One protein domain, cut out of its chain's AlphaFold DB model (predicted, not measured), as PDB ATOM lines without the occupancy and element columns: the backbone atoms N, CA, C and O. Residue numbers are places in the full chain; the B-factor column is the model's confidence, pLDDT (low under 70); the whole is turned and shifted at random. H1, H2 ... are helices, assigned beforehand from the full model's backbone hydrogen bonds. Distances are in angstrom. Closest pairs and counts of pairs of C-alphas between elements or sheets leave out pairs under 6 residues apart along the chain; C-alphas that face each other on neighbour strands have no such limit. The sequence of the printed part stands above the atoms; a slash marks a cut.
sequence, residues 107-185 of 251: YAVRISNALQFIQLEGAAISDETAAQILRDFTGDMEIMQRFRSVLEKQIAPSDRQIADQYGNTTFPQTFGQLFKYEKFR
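AT A GLANCE: This is residues 107 to 185 of the 251 residues of an uncharacterized protein of Firmicutes bacterium CAG:103 (UniProt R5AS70). Three helices, H1, H2 and H3, lie side by side with their centres in a triangle, H2 running opposite ways to H1 and H3; H4 starts at H2, which it touches with residues 172 to 174 alone, and slants off steeply past the first part of H3, on the side away from H1. The printed part has 79 residues with four named helices, H1 to H4 in order, and no named strand: all helix, compact, radius of gyration of the C-alphas 11.7 A, spans 33 by 28 by 17 A.

HOW THE PARTS SIT: H1, residues 107 to 124, touches H3, residues 141 to 158, the same way at a shallow tilt of 22 degrees; closest C-alphas Ala 123 and Ile 155, 4.2 A. H1, with residues 114 to 118 alone, touches H2, residues 127 to 137, in a helical hairpin; closest C-alphas Ala 114 and Ile 133, 5.8 A. H2 and H3 only just touch, only at the corner, with 3 pairs of C-alphas within 8 A; closest Phe 137 and Met 144, 6.6 A. H4, residues 172 to 185, touches H2 at a steep tilt of 58 degrees; closest C-alphas Ala 131 and Thr 174, 4.3 A. H4 touches H3 at 56 degrees, also steep; closest C-alphas Met 141 and Leu 178, 6.2 A. H1 and H4 are apart. O i to N i+4 pairs within hydrogen-bond range: H1 12 of 14, H2 5 of 7, H3 12 of 14, H4 8 of 10.

IN THESE COORDINATES: H1 measures 26.1 A from C-alpha 107 at (7.720, -3.166, -91.356), H3 25.8 A, and H4 18.3 A to C-alpha 185 at (18.309, 16.401, -79.238).

THE WHOLE: The C-alphas of Val 109 and Tyr 166 are farthest apart, 35.0 A. The printed part has no cut; the H3 to H4 link is long. No printed residue is under 70 in pLDDT.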
ATOM      1  N   TYR A 107       6.647  -3.757 -92.173       92.56
ATOM      2  CA  TYR A 107       7.720  -3.166 -91.356       92.56
ATOM      3  C   TYR A 107       8.027  -3.948 -90.070       92.56
ATOM      4  O   TYR A 107       9.189  -4.198 -89.758       92.56
ATOM      5  N   ALA A 108       6.999  -4.420 -89.359       91.94
ATOM      6  CA  ALA A 108       7.178  -5.228 -88.149       91.94
ATOM      7  C   ALA A 108       7.910  -6.555 -88.422       91.94
ATOM      8  O   ALA A 108       8.749  -6.980 -87.626       91.94
ATOM      9  N   VAL A 109       7.632  -7.191 -89.566       94.62
ATOM     10  CA  VAL A 109       8.314  -8.423 -89.989       94.62
ATOM     11  C   VAL A 109       9.774  -8.123 -90.314       94.62
ATOM     12  O   VAL A 109      10.660  -8.857 -89.879       94.62
ATOM     13  N   ARG A 110      10.049  -7.010 -91.006       94.12
ATOM     14  CA  ARG A 110      11.424  -6.581 -91.299       94.12
ATOM     15  C   ARG A 110      12.222  -6.319 -90.025       94.12
ATOM     16  O   ARG A 110      13.353  -6.786 -89.933       94.12
ATOM     17  N   ILE A 111      11.627  -5.645 -89.035       94.81
ATOM     18  CA  ILE A 111      12.265  -5.428 -87.727       94.81
ATOM     19  C   ILE A 111      12.612  -6.772 -87.078       94.81
ATOM     20  O   ILE A 111      13.742  -6.967 -86.636       94.81
ATOM     21  N   SER A 112      11.664  -7.715 -87.048       94.19
ATOM     22  CA  SER A 112      11.892  -9.046 -86.474       94.19
ATOM     23  C   SER A 112      13.041  -9.784 -87.168       94.19
ATOM     24  O   SER A 112      13.895 -10.358 -86.494       94.19
ATOM     25  N   ASN A 113      13.091  -9.740 -88.501       95.06
ATOM     26  CA  ASN A 113      14.152 -10.379 -89.276       95.06
ATOM     27  C   ASN A 113      15.518  -9.745 -88.981       95.06
ATOM     28  O   ASN A 113      16.488 -10.460 -88.745       95.06
ATOM     29  N   ALA A 114      15.592  -8.412 -88.934       95.31
ATOM     30  CA  ALA A 114      16.822  -7.693 -88.612       95.31
ATOM     31  C   ALA A 114      17.350  -8.038 -87.210       95.31
ATOM     32  O   ALA A 114      18.538  -8.315 -87.043       95.31
ATOM     33  N   LEU A 115      16.464  -8.109 -86.207       94.00
ATOM     34  CA  LEU A 115      16.826  -8.557 -84.858       94.00
ATOM     35  C   LEU A 115      17.375  -9.986 -84.855       94.00
ATOM     36  O   LEU A 115      18.351 -10.263 -84.158       94.00
ATOM     37  N   GLN A 116      16.774 -10.884 -85.637       93.88
ATOM     38  CA  GLN A 116      17.232 -12.264 -85.747       93.88
ATOM     39  C   GLN A 116      18.621 -12.352 -86.396       93.88
ATOM     40  O   GLN A 116      19.467 -13.092 -85.903       93.88
ATOM     41  N   PHE A 117      18.898 -11.564 -87.440       93.94
ATOM     42  CA  PHE A 117      20.235 -11.504 -88.040       93.94
ATOM     43  C   PHE A 117      21.290 -10.969 -87.065       93.94
ATOM     44  O   PHE A 117      22.352 -11.570 -86.942       93.94
ATOM     45  N   ILE A 118      20.979  -9.918 -86.297       92.88
ATOM     46  CA  ILE A 118      21.877  -9.413 -85.243       92.88
ATOM     47  C   ILE A 118      22.197 -10.506 -84.213       92.88
ATOM     48  O   ILE A 118      23.341 -10.651 -83.787       92.88
ATOM     49  N   GLN A 119      21.197 -11.294 -83.811       89.81
ATOM     50  CA  GLN A 119      21.389 -12.401 -82.872       89.81
ATOM     51  C   GLN A 119      22.247 -13.531 -83.453       89.81
ATOM     52  O   GLN A 119      23.007 -14.144 -82.707       89.81
ATOM     53  N   LEU A 120      22.129 -13.811 -84.755       92.31
ATOM     54  CA  LEU A 120      22.914 -14.845 -85.437       92.31
ATOM     55  C   LEU A 120      24.400 -14.481 -85.535       92.31
ATOM     56  O   LEU A 120      25.242 -15.347 -85.318       92.31
ATOM     57  N   GLU A 121      24.720 -13.217 -85.820       90.94
ATOM     58  CA  GLU A 121      26.106 -12.722 -85.831       90.94
ATOM     59  C   GLU A 121      26.723 -12.694 -84.418       90.94
ATOM     60  O   GLU A 121      27.927 -12.902 -84.233       90.94
ATOM     61  N   GLY A 122      25.893 -12.448 -83.398       87.00
ATOM     62  CA  GLY A 122      26.302 -12.442 -81.997       87.00
ATOM     63  C   GLY A 122      27.379 -11.396 -81.697       87.00
ATOM     64  O   GLY A 122      27.391 -10.294 -82.247       87.00
ATOM     65  N   ALA A 123      28.316 -11.731 -80.810       88.62
ATOM     66  CA  ALA A 123      29.310 -10.778 -80.310       88.62
ATOM     67  C   ALA A 123      30.398 -10.387 -81.340       88.62
ATOM     68  O   ALA A 123      31.183  -9.461 -81.100       88.62
ATOM     69  N   ALA A 124      30.459 -11.088 -82.478       88.19
ATOM     70  CA  ALA A 124      31.438 -10.866 -83.544       88.19
ATOM     71  C   ALA A 124      30.977  -9.852 -84.603       88.19
ATOM     72  O   ALA A 124      31.778  -9.467 -85.453       88.19
ATOM     73  N   ILE A 125      29.724  -9.390 -84.543       92.31
ATOM     74  CA  ILE A 125      29.153  -8.479 -85.540       92.31
ATOM     75  C   ILE A 125      30.021  -7.224 -85.751       92.31
ATOM     76  O   ILE A 125      30.429  -6.548 -84.792       92.31
ATOM     77  N   SER A 126      30.342  -6.927 -87.012       92.81
ATOM     78  CA  SER A 126      31.075  -5.718 -87.404       92.81
ATOM     79  C   SER A 126      30.121  -4.567 -87.724       92.81
ATOM     80  O   SER A 126      28.913  -4.771 -87.874       92.81
ATOM     81  N   ASP A 127      30.670  -3.358 -87.833       94.25
ATOM     82  CA  ASP A 127      29.895  -2.183 -88.233       94.25
ATOM     83  C   ASP A 127      29.336  -2.325 -89.650       94.25
ATOM     84  O   ASP A 127      28.169  -2.038 -89.878       94.25
ATOM     85  N   GLU A 128      30.104  -2.878 -90.587       95.62
ATOM     86  CA  GLU A 128      29.648  -3.114 -91.960       95.62
ATOM     87  C   GLU A 128      28.464  -4.085 -92.006       95.62
ATOM     88  O   GLU A 128      27.482  -3.848 -92.715       95.62
ATOM     89  N   THR A 129      28.537  -5.182 -91.246       94.50
ATOM     90  CA  THR A 129      27.464  -6.182 -91.198       94.50
ATOM     91  C   THR A 129      26.212  -5.602 -90.548       94.50
ATOM     92  O   THR A 129      25.110  -5.755 -91.078       94.50
ATOM     93  N   ALA A 130      26.364  -4.886 -89.431       94.56
ATOM     94  CA  ALA A 130      25.246  -4.221 -88.774       94.56
ATOM     95  C   ALA A 130      24.607  -3.153 -89.684       94.56
ATOM     96  O   ALA A 130      23.380  -3.112 -89.797       94.56
ATOM     97  N   ALA A 131      25.408  -2.371 -90.412       95.12
ATOM     98  CA  ALA A 131      24.926  -1.372 -91.361       95.12
ATOM     99  C   ALA A 131      24.137  -2.008 -92.516       95.12
ATOM    100  O   ALA A 131      23.113  -1.471 -92.932       95.12
ATOM    101  N   GLN A 132      24.558  -3.177 -93.011       94.69
ATOM    102  CA  GLN A 132      23.818  -3.912 -94.042       94.69
ATOM    103  C   GLN A 132      22.474  -4.443 -93.533       94.69
ATOM    104  O   GLN A 132      21.469  -4.315 -94.233       94.69
ATOM    105  N   ILE A 133      22.444  -5.012 -92.322       95.31
ATOM    106  CA  ILE A 133      21.215  -5.533 -91.705       95.31
ATOM    107  C   ILE A 133      20.222  -4.395 -91.429       95.31
ATOM    108  O   ILE A 133      19.015  -4.569 -91.609       95.31
ATOM    109  N   LEU A 134      20.724  -3.234 -90.995       94.75
ATOM    110  CA  LEU A 134      19.906  -2.122 -90.509       94.75
ATOM    111  C   LEU A 134      19.641  -1.014 -91.536       94.75
ATOM    112  O   LEU A 134      18.963  -0.038 -91.217       94.75
ATOM    113  N   ARG A 135      20.119  -1.173 -92.773       91.75
ATOM    114  CA  ARG A 135      20.051  -0.153 -93.830       91.75
ATOM    115  C   ARG A 135      18.649   0.414 -94.058       91.75
ATOM    116  O   ARG A 135      18.506   1.607 -94.291       91.75
ATOM    117  N   ASP A 136      17.627  -0.430 -93.982       89.56
ATOM    118  CA  ASP A 136      16.240  -0.043 -94.262       89.56
ATOM    119  C   ASP A 136      15.587   0.750 -93.106       89.56
ATOM    120  O   ASP A 136      14.459   1.223 -93.244       89.56
ATOM    121  N   PHE A 137      16.268   0.899 -91.963       91.50
ATOM    122  CA  PHE A 137      15.725   1.524 -90.749       91.50
ATOM    123  C   PHE A 137      16.421   2.829 -90.360       91.50
ATOM    124  O   PHE A 137      16.003   3.455 -89.391       91.50
ATOM    125  N   THR A 138      17.447   3.265 -91.093       87.06
ATOM    126  CA  THR A 138      18.314   4.398 -90.712       87.06
ATOM    127  C   THR A 138      17.576   5.724 -90.497       87.06
ATOM    128  O   THR A 138      18.061   6.560 -89.740       87.06
ATOM    129  N   GLY A 139      16.406   5.914 -91.119       83.88
ATOM    130  CA  GLY A 139      15.544   7.088 -90.921       83.88
ATOM    131  C   GLY A 139      14.590   7.010 -89.719       83.88
ATOM    132  O   GLY A 139      14.041   8.030 -89.308       83.88
ATOM    133  N   ASP A 140      14.374   5.828 -89.129       89.81
ATOM    134  CA  ASP A 140      13.540   5.671 -87.929       89.81
ATOM    135  C   ASP A 140      14.431   5.680 -86.682       89.81
ATOM    136  O   ASP A 140      14.950   4.649 -86.248       89.81
ATOM    137  N   MET A 141      14.615   6.868 -86.101       89.75
ATOM    138  CA  MET A 141      15.505   7.059 -84.953       89.75
ATOM    139  C   MET A 141      15.070   6.235 -83.735       89.75
ATOM    140  O   MET A 141      15.921   5.720 -83.013       89.75
ATOM    141  N   GLU A 142      13.765   6.041 -83.527       89.25
ATOM    142  CA  GLU A 142      13.252   5.236 -82.412       89.25
ATOM    143  C   GLU A 142      13.611   3.754 -82.595       89.25
ATOM    144  O   GLU A 142      14.081   3.085 -81.669       89.25
ATOM    145  N   ILE A 143      13.422   3.229 -83.803       92.31
ATOM    146  CA  ILE A 143      13.783   1.850 -84.126       92.31
ATOM    147  C   ILE A 143      15.305   1.661 -84.094       92.31
ATOM    148  O   ILE A 143      15.778   0.667 -83.536       92.31
ATOM    149  N   MET A 144      16.086   2.624 -84.587       93.94
ATOM    150  CA  MET A 144      17.548   2.583 -84.503       93.94
ATOM    151  C   MET A 144      18.052   2.571 -83.053       93.94
ATOM    152  O   MET A 144      18.976   1.817 -82.747       93.94
ATOM    153  N   GLN A 145      17.412   3.297 -82.129       92.50
ATOM    154  CA  GLN A 145      17.727   3.211 -80.693       92.50
ATOM    155  C   GLN A 145      17.448   1.823 -80.108       92.50
ATOM    156  O   GLN A 145      18.229   1.301 -79.300       92.50
ATOM    157  N   ARG A 146      16.354   1.180 -80.532       93.06
ATOM    158  CA  ARG A 146      16.044  -0.199 -80.119       93.06
ATOM    159  C   ARG A 146      17.093  -1.175 -80.645       93.06
ATOM    160  O   ARG A 146      17.561  -2.019 -79.882       93.06
ATOM    161  N   PHE A 147      17.502  -1.041 -81.907       95.25
ATOM    162  CA  PHE A 147      18.566  -1.864 -82.479       95.25
ATOM    163  C   PHE A 147      19.903  -1.660 -81.771       95.25
ATOM    164  O   PHE A 147      20.542  -2.650 -81.421       95.25
ATOM    165  N   ARG A 148      20.282  -0.412 -81.472       93.56
ATOM    166  CA  ARG A 148      21.465  -0.096 -80.660       93.56
ATOM    167  C   ARG A 148      21.430  -0.829 -79.322       93.56
ATOM    168  O   ARG A 148      22.386  -1.518 -78.986       93.56
ATOM    169  N   SER A 149      20.311  -0.752 -78.603       92.12
ATOM    170  CA  SER A 149      20.142  -1.399 -77.293       92.12
ATOM    171  C   SER A 149      20.289  -2.924 -77.357       92.12
ATOM    172  O   SER A 149      20.784  -3.557 -76.424       92.12
ATOM    173  N   VAL A 150      19.820  -3.545 -78.442       92.50
ATOM    174  CA  VAL A 150      19.975  -4.990 -78.664       92.50
ATOM    175  C   VAL A 150      21.417  -5.326 -79.020       92.50
ATOM    176  O   VAL A 150      21.965  -6.283 -78.477       92.50
ATOM    177  N   LEU A 151      22.040  -4.533 -79.890       92.25
ATOM    178  CA  LEU A 151      23.407  -4.758 -80.327       92.25
ATOM    179  C   LEU A 151      24.407  -4.575 -79.178       92.25
ATOM    180  O   LEU A 151      25.280  -5.421 -79.012       92.25
ATOM    181  N   GLU A 152      24.224  -3.562 -78.322       91.38
ATOM    182  CA  GLU A 152      25.013  -3.360 -77.094       91.38
ATOM    183  C   GLU A 152      24.994  -4.614 -76.212       91.38
ATOM    184  O   GLU A 152      26.044  -5.072 -75.766       91.38
ATOM    185  N   LYS A 153      23.821  -5.234 -76.022       90.31
ATOM    186  CA  LYS A 153      23.700  -6.479 -75.247       90.31
ATOM    187  C   LYS A 153      24.416  -7.659 -75.899       90.31
ATOM    188  O   LYS A 153      24.925  -8.513 -75.179       90.31
ATOM    189  N   GLN A 154      24.443  -7.722 -77.231       87.62
ATOM    190  CA  GLN A 154      25.100  -8.815 -77.951       87.62
ATOM    191  C   GLN A 154      26.622  -8.718 -77.923       87.62
ATOM    192  O   GLN A 154      27.291  -9.744 -77.844       87.62
ATOM    193  N   ILE A 155      27.172  -7.504 -77.980       87.56
ATOM    194  CA  ILE A 155      28.624  -7.296 -78.020       87.56
ATOM    195  C   ILE A 155      29.253  -7.132 -76.630       87.56
ATOM    196  O   ILE A 155      30.469  -7.275 -76.507       87.56
ATOM    197  N   ALA A 156      28.445  -6.885 -75.591       84.81
ATOM    198  CA  ALA A 156      28.903  -6.744 -74.208       84.81
ATOM    199  C   ALA A 156      29.798  -7.901 -73.708       84.81
ATOM    200  O   ALA A 156      30.786  -7.607 -73.039       84.81
ATOM    201  N   PRO A 157      29.550  -9.189 -74.040       85.06
ATOM    202  CA  PRO A 157      30.437 -10.288 -73.640       85.06
ATOM    203  C   PRO A 157      31.856 -10.225 -74.231       85.06
ATOM    204  O   PRO A 157      32.733 -10.938 -73.753       85.06
ATOM    205  N   SER A 158      32.079  -9.406 -75.264       80.75
ATOM    206  CA  SER A 158      33.381  -9.206 -75.917       80.75
ATOM    207  C   SER A 158      34.094  -7.928 -75.457       80.75
ATOM    208  O   SER A 158      34.997  -7.469 -76.154       80.75
ATOM    209  N   ASP A 159      33.649  -7.300 -74.359       81.69
ATOM    210  CA  ASP A 159      34.144  -6.005 -73.850       81.69
ATOM    211  C   ASP A 159      34.085  -4.852 -74.875       81.69
ATOM    212  O   ASP A 159      34.710  -3.802 -74.713       81.69
ATOM    213  N   ARG A 160      33.303  -5.023 -75.948       84.25
ATOM    214  CA  ARG A 160      33.059  -3.996 -76.964       84.25
ATOM    215  C   ARG A 160      31.906  -3.102 -76.524       84.25
ATOM    216  O   ARG A 160      30.938  -3.562 -75.925       84.25
ATOM    217  N   GLN A 161      31.985  -1.827 -76.881       86.56
ATOM    218  CA  GLN A 161      30.965  -0.824 -76.578       86.56
ATOM    219  C   GLN A 161      30.565  -0.110 -77.862       86.56
ATOM    220  O   GLN A 161      31.423   0.097 -78.717       86.56
ATOM    221  N   ILE A 162      29.289   0.258 -78.004       87.56
ATOM    222  CA  ILE A 162      28.805   1.037 -79.158       87.56
ATOM    223  C   ILE A 162      29.138   2.517 -79.004       87.56
ATOM    224  O   ILE A 162      29.442   3.157 -79.999       87.56
ATOM    225  N   ALA A 163      29.127   3.048 -77.781       88.12
ATOM    226  CA  ALA A 163      29.615   4.386 -77.472       88.12
ATOM    227  C   ALA A 163      30.988   4.299 -76.798       88.12
ATOM    228  O   ALA A 163      31.178   3.479 -75.903       88.12
ATOM    229  N   ASP A 164      31.927   5.145 -77.210       85.38
ATOM    230  CA  ASP A 164      33.169   5.357 -76.476       85.38
ATOM    231  C   ASP A 164      32.969   6.320 -75.288       85.38
ATOM    232  O   ASP A 164      31.919   6.943 -75.110       85.38
ATOM    233  N   GLN A 165      34.013   6.474 -74.471       81.38
ATOM    234  CA  GLN A 165      34.025   7.386 -73.318       81.38
ATOM    235  C   GLN A 165      33.856   8.876 -73.679       81.38
ATOM    236  O   GLN A 165      33.652   9.697 -72.789       81.38
ATOM    237  N   TYR A 166      33.971   9.232 -74.960       81.19
ATOM    238  CA  TYR A 166      33.825  10.591 -75.478       81.19
ATOM    239  C   TYR A 166      32.459  10.812 -76.151       81.19
ATOM    240  O   TYR A 166      32.220  11.882 -76.713       81.19
ATOM    241  N   GLY A 167      31.563   9.819 -76.111       79.75
ATOM    242  CA  GLY A 167      30.237   9.892 -76.724       79.75
ATOM    243  C   GLY A 167      30.244   9.746 -78.249       79.75
ATOM    244  O   GLY A 167      29.302  10.188 -78.911       79.75
ATOM    245  N   ASN A 168      31.290   9.159 -78.835       86.31
ATOM    246  CA  ASN A 168      31.325   8.807 -80.253       86.31
ATOM    247  C   ASN A 168      30.976   7.333 -80.453       86.31
ATOM    248  O   ASN A 168      31.269   6.486 -79.611       86.31
ATOM    249  N   THR A 169      30.358   7.022 -81.590       90.50
ATOM    250  CA  THR A 169      30.020   5.639 -81.923       90.50
ATOM    251  C   THR A 169      31.243   4.871 -82.427       90.50
ATOM    252  O   THR A 169      31.987   5.362 -83.275       90.50
ATOM    253  N   THR A 170      31.428   3.639 -81.958       90.75
ATOM    254  CA  THR A 170      32.375   2.670 -82.538       90.75
ATOM    255  C   THR A 170      31.794   1.957 -83.767       90.75
ATOM    256  O   THR A 170      32.504   1.217 -84.444       90.75
ATOM    257  N   PHE A 171      30.515   2.210 -84.063       93.69
ATOM    258  CA  PHE A 171      29.761   1.759 -85.234       93.69
ATOM    259  C   PHE A 171      29.302   2.976 -86.068       93.69
ATOM    260  O   PHE A 171      28.113   3.333 -86.058       93.69
ATOM    261  N   PRO A 172      30.228   3.712 -86.711       93.00
ATOM    262  CA  PRO A 172      29.905   4.930 -87.452       93.00
ATOM    263  C   PRO A 172      29.014   4.706 -88.677       93.00
ATOM    264  O   PRO A 172      28.191   5.573 -88.967       93.00
ATOM    265  N   GLN A 173      29.122   3.576 -89.380       92.62
ATOM    266  CA  GLN A 173      28.271   3.274 -90.537       92.62
ATOM    267  C   GLN A 173      26.843   2.938 -90.106       92.62
ATOM    268  O   GLN A 173      25.889   3.341 -90.767       92.62
ATOM    269  N   THR A 174      26.692   2.229 -88.985       93.38
ATOM    270  CA  THR A 174      25.383   1.781 -88.496       93.38
ATOM    271  C   THR A 174      24.649   2.863 -87.707       93.38
ATOM    272  O   THR A 174      23.478   3.134 -87.960       93.38
ATOM    273  N   PHE A 175      25.317   3.482 -86.729       94.38
ATOM    274  CA  PHE A 175      24.692   4.407 -85.772       94.38
ATOM    275  C   PHE A 175      25.206   5.842 -85.881       94.38
ATOM    276  O   PHE A 175      24.812   6.678 -85.073       94.38
ATOM    277  N   GLY A 176      26.050   6.173 -86.864       91.62
ATOM    278  CA  GLY A 176      26.574   7.533 -87.023       91.62
ATOM    279  C   GLY A 176      25.470   8.587 -87.103       91.62
ATOM    280  O   GLY A 176      25.537   9.597 -86.404       91.62
ATOM    281  N   GLN A 177      24.417   8.323 -87.882       89.62
ATOM    282  CA  GLN A 177      23.268   9.227 -87.981       89.62
ATOM    283  C   GLN A 177      22.490   9.323 -86.664       89.62
ATOM    284  O   GLN A 177      22.146  10.423 -86.238       89.62
ATOM    285  N   LEU A 178      22.274   8.188 -85.990       91.69
ATOM    286  CA  LEU A 178      21.592   8.150 -84.698       91.69
ATOM    287  C   LEU A 178      22.333   8.995 -83.654       91.69
ATOM    288  O   LEU A 178      21.712   9.801 -82.975       91.69
ATOM    289  N   PHE A 179      23.658   8.863 -83.556       92.31
ATOM    290  CA  PHE A 179      24.455   9.631 -82.597       92.31
ATOM    291  C   PHE A 179      24.442  11.131 -82.905       92.31
ATOM    292  O   PHE A 179      24.381  11.942 -81.986       92.31
ATOM    293  N   LYS A 180      24.478  11.527 -84.185       91.19
ATOM    294  CA  LYS A 180      24.318  12.940 -84.563       91.19
ATOM    295  C   LYS A 180      22.941  13.472 -84.161       91.19
ATOM    296  O   LYS A 180      22.849  14.572 -83.627       91.19
ATOM    297  N   TYR A 181      21.893  12.681 -84.381       91.56
ATOM    298  CA  TYR A 181      20.532  13.027 -83.985       91.56
ATOM    299  C   TYR A 181      20.373  13.123 -82.459       91.56
ATOM    300  O   TYR A 181      19.752  14.062 -81.973       91.56
ATOM    301  N   GLU A 182      20.968  12.209 -81.692       91.94
ATOM    302  CA  GLU A 182      20.985  12.266 -80.223       91.94
ATOM    303  C   GLU A 182      21.695  13.528 -79.723       91.94
ATOM    304  O   GLU A 182      21.102  14.285 -78.960       91.94
ATOM    305  N   LYS A 183      22.889  13.838 -80.252       92.44
ATOM    306  CA  LYS A 183      23.592  15.093 -79.935       92.44
ATOM    307  C   LYS A 183      22.737  16.322 -80.263       92.44
ATOM    308  O   LYS A 183      22.735  17.283 -79.503       92.44
ATOM    309  N   PHE A 184      22.001  16.297 -81.376       93.25
ATOM    310  CA  PHE A 184      21.074  17.373 -81.736       93.25
ATOM    311  C   PHE A 184      19.941  17.506 -80.711       93.25
ATOM    312  O   PHE A 184      19.610  18.619 -80.306       93.25
ATOM    313  N   ARG A 185      19.358  16.388 -80.264       93.69
ATOM    314  CA  ARG A 185      18.309  16.401 -79.238       93.69
ATOM    315  C   ARG A 185      18.810  16.941 -77.905       93.69
ATOM    316  O   ARG A 185      18.076  17.696 -77.274       93.69
TER     317      ARG A 185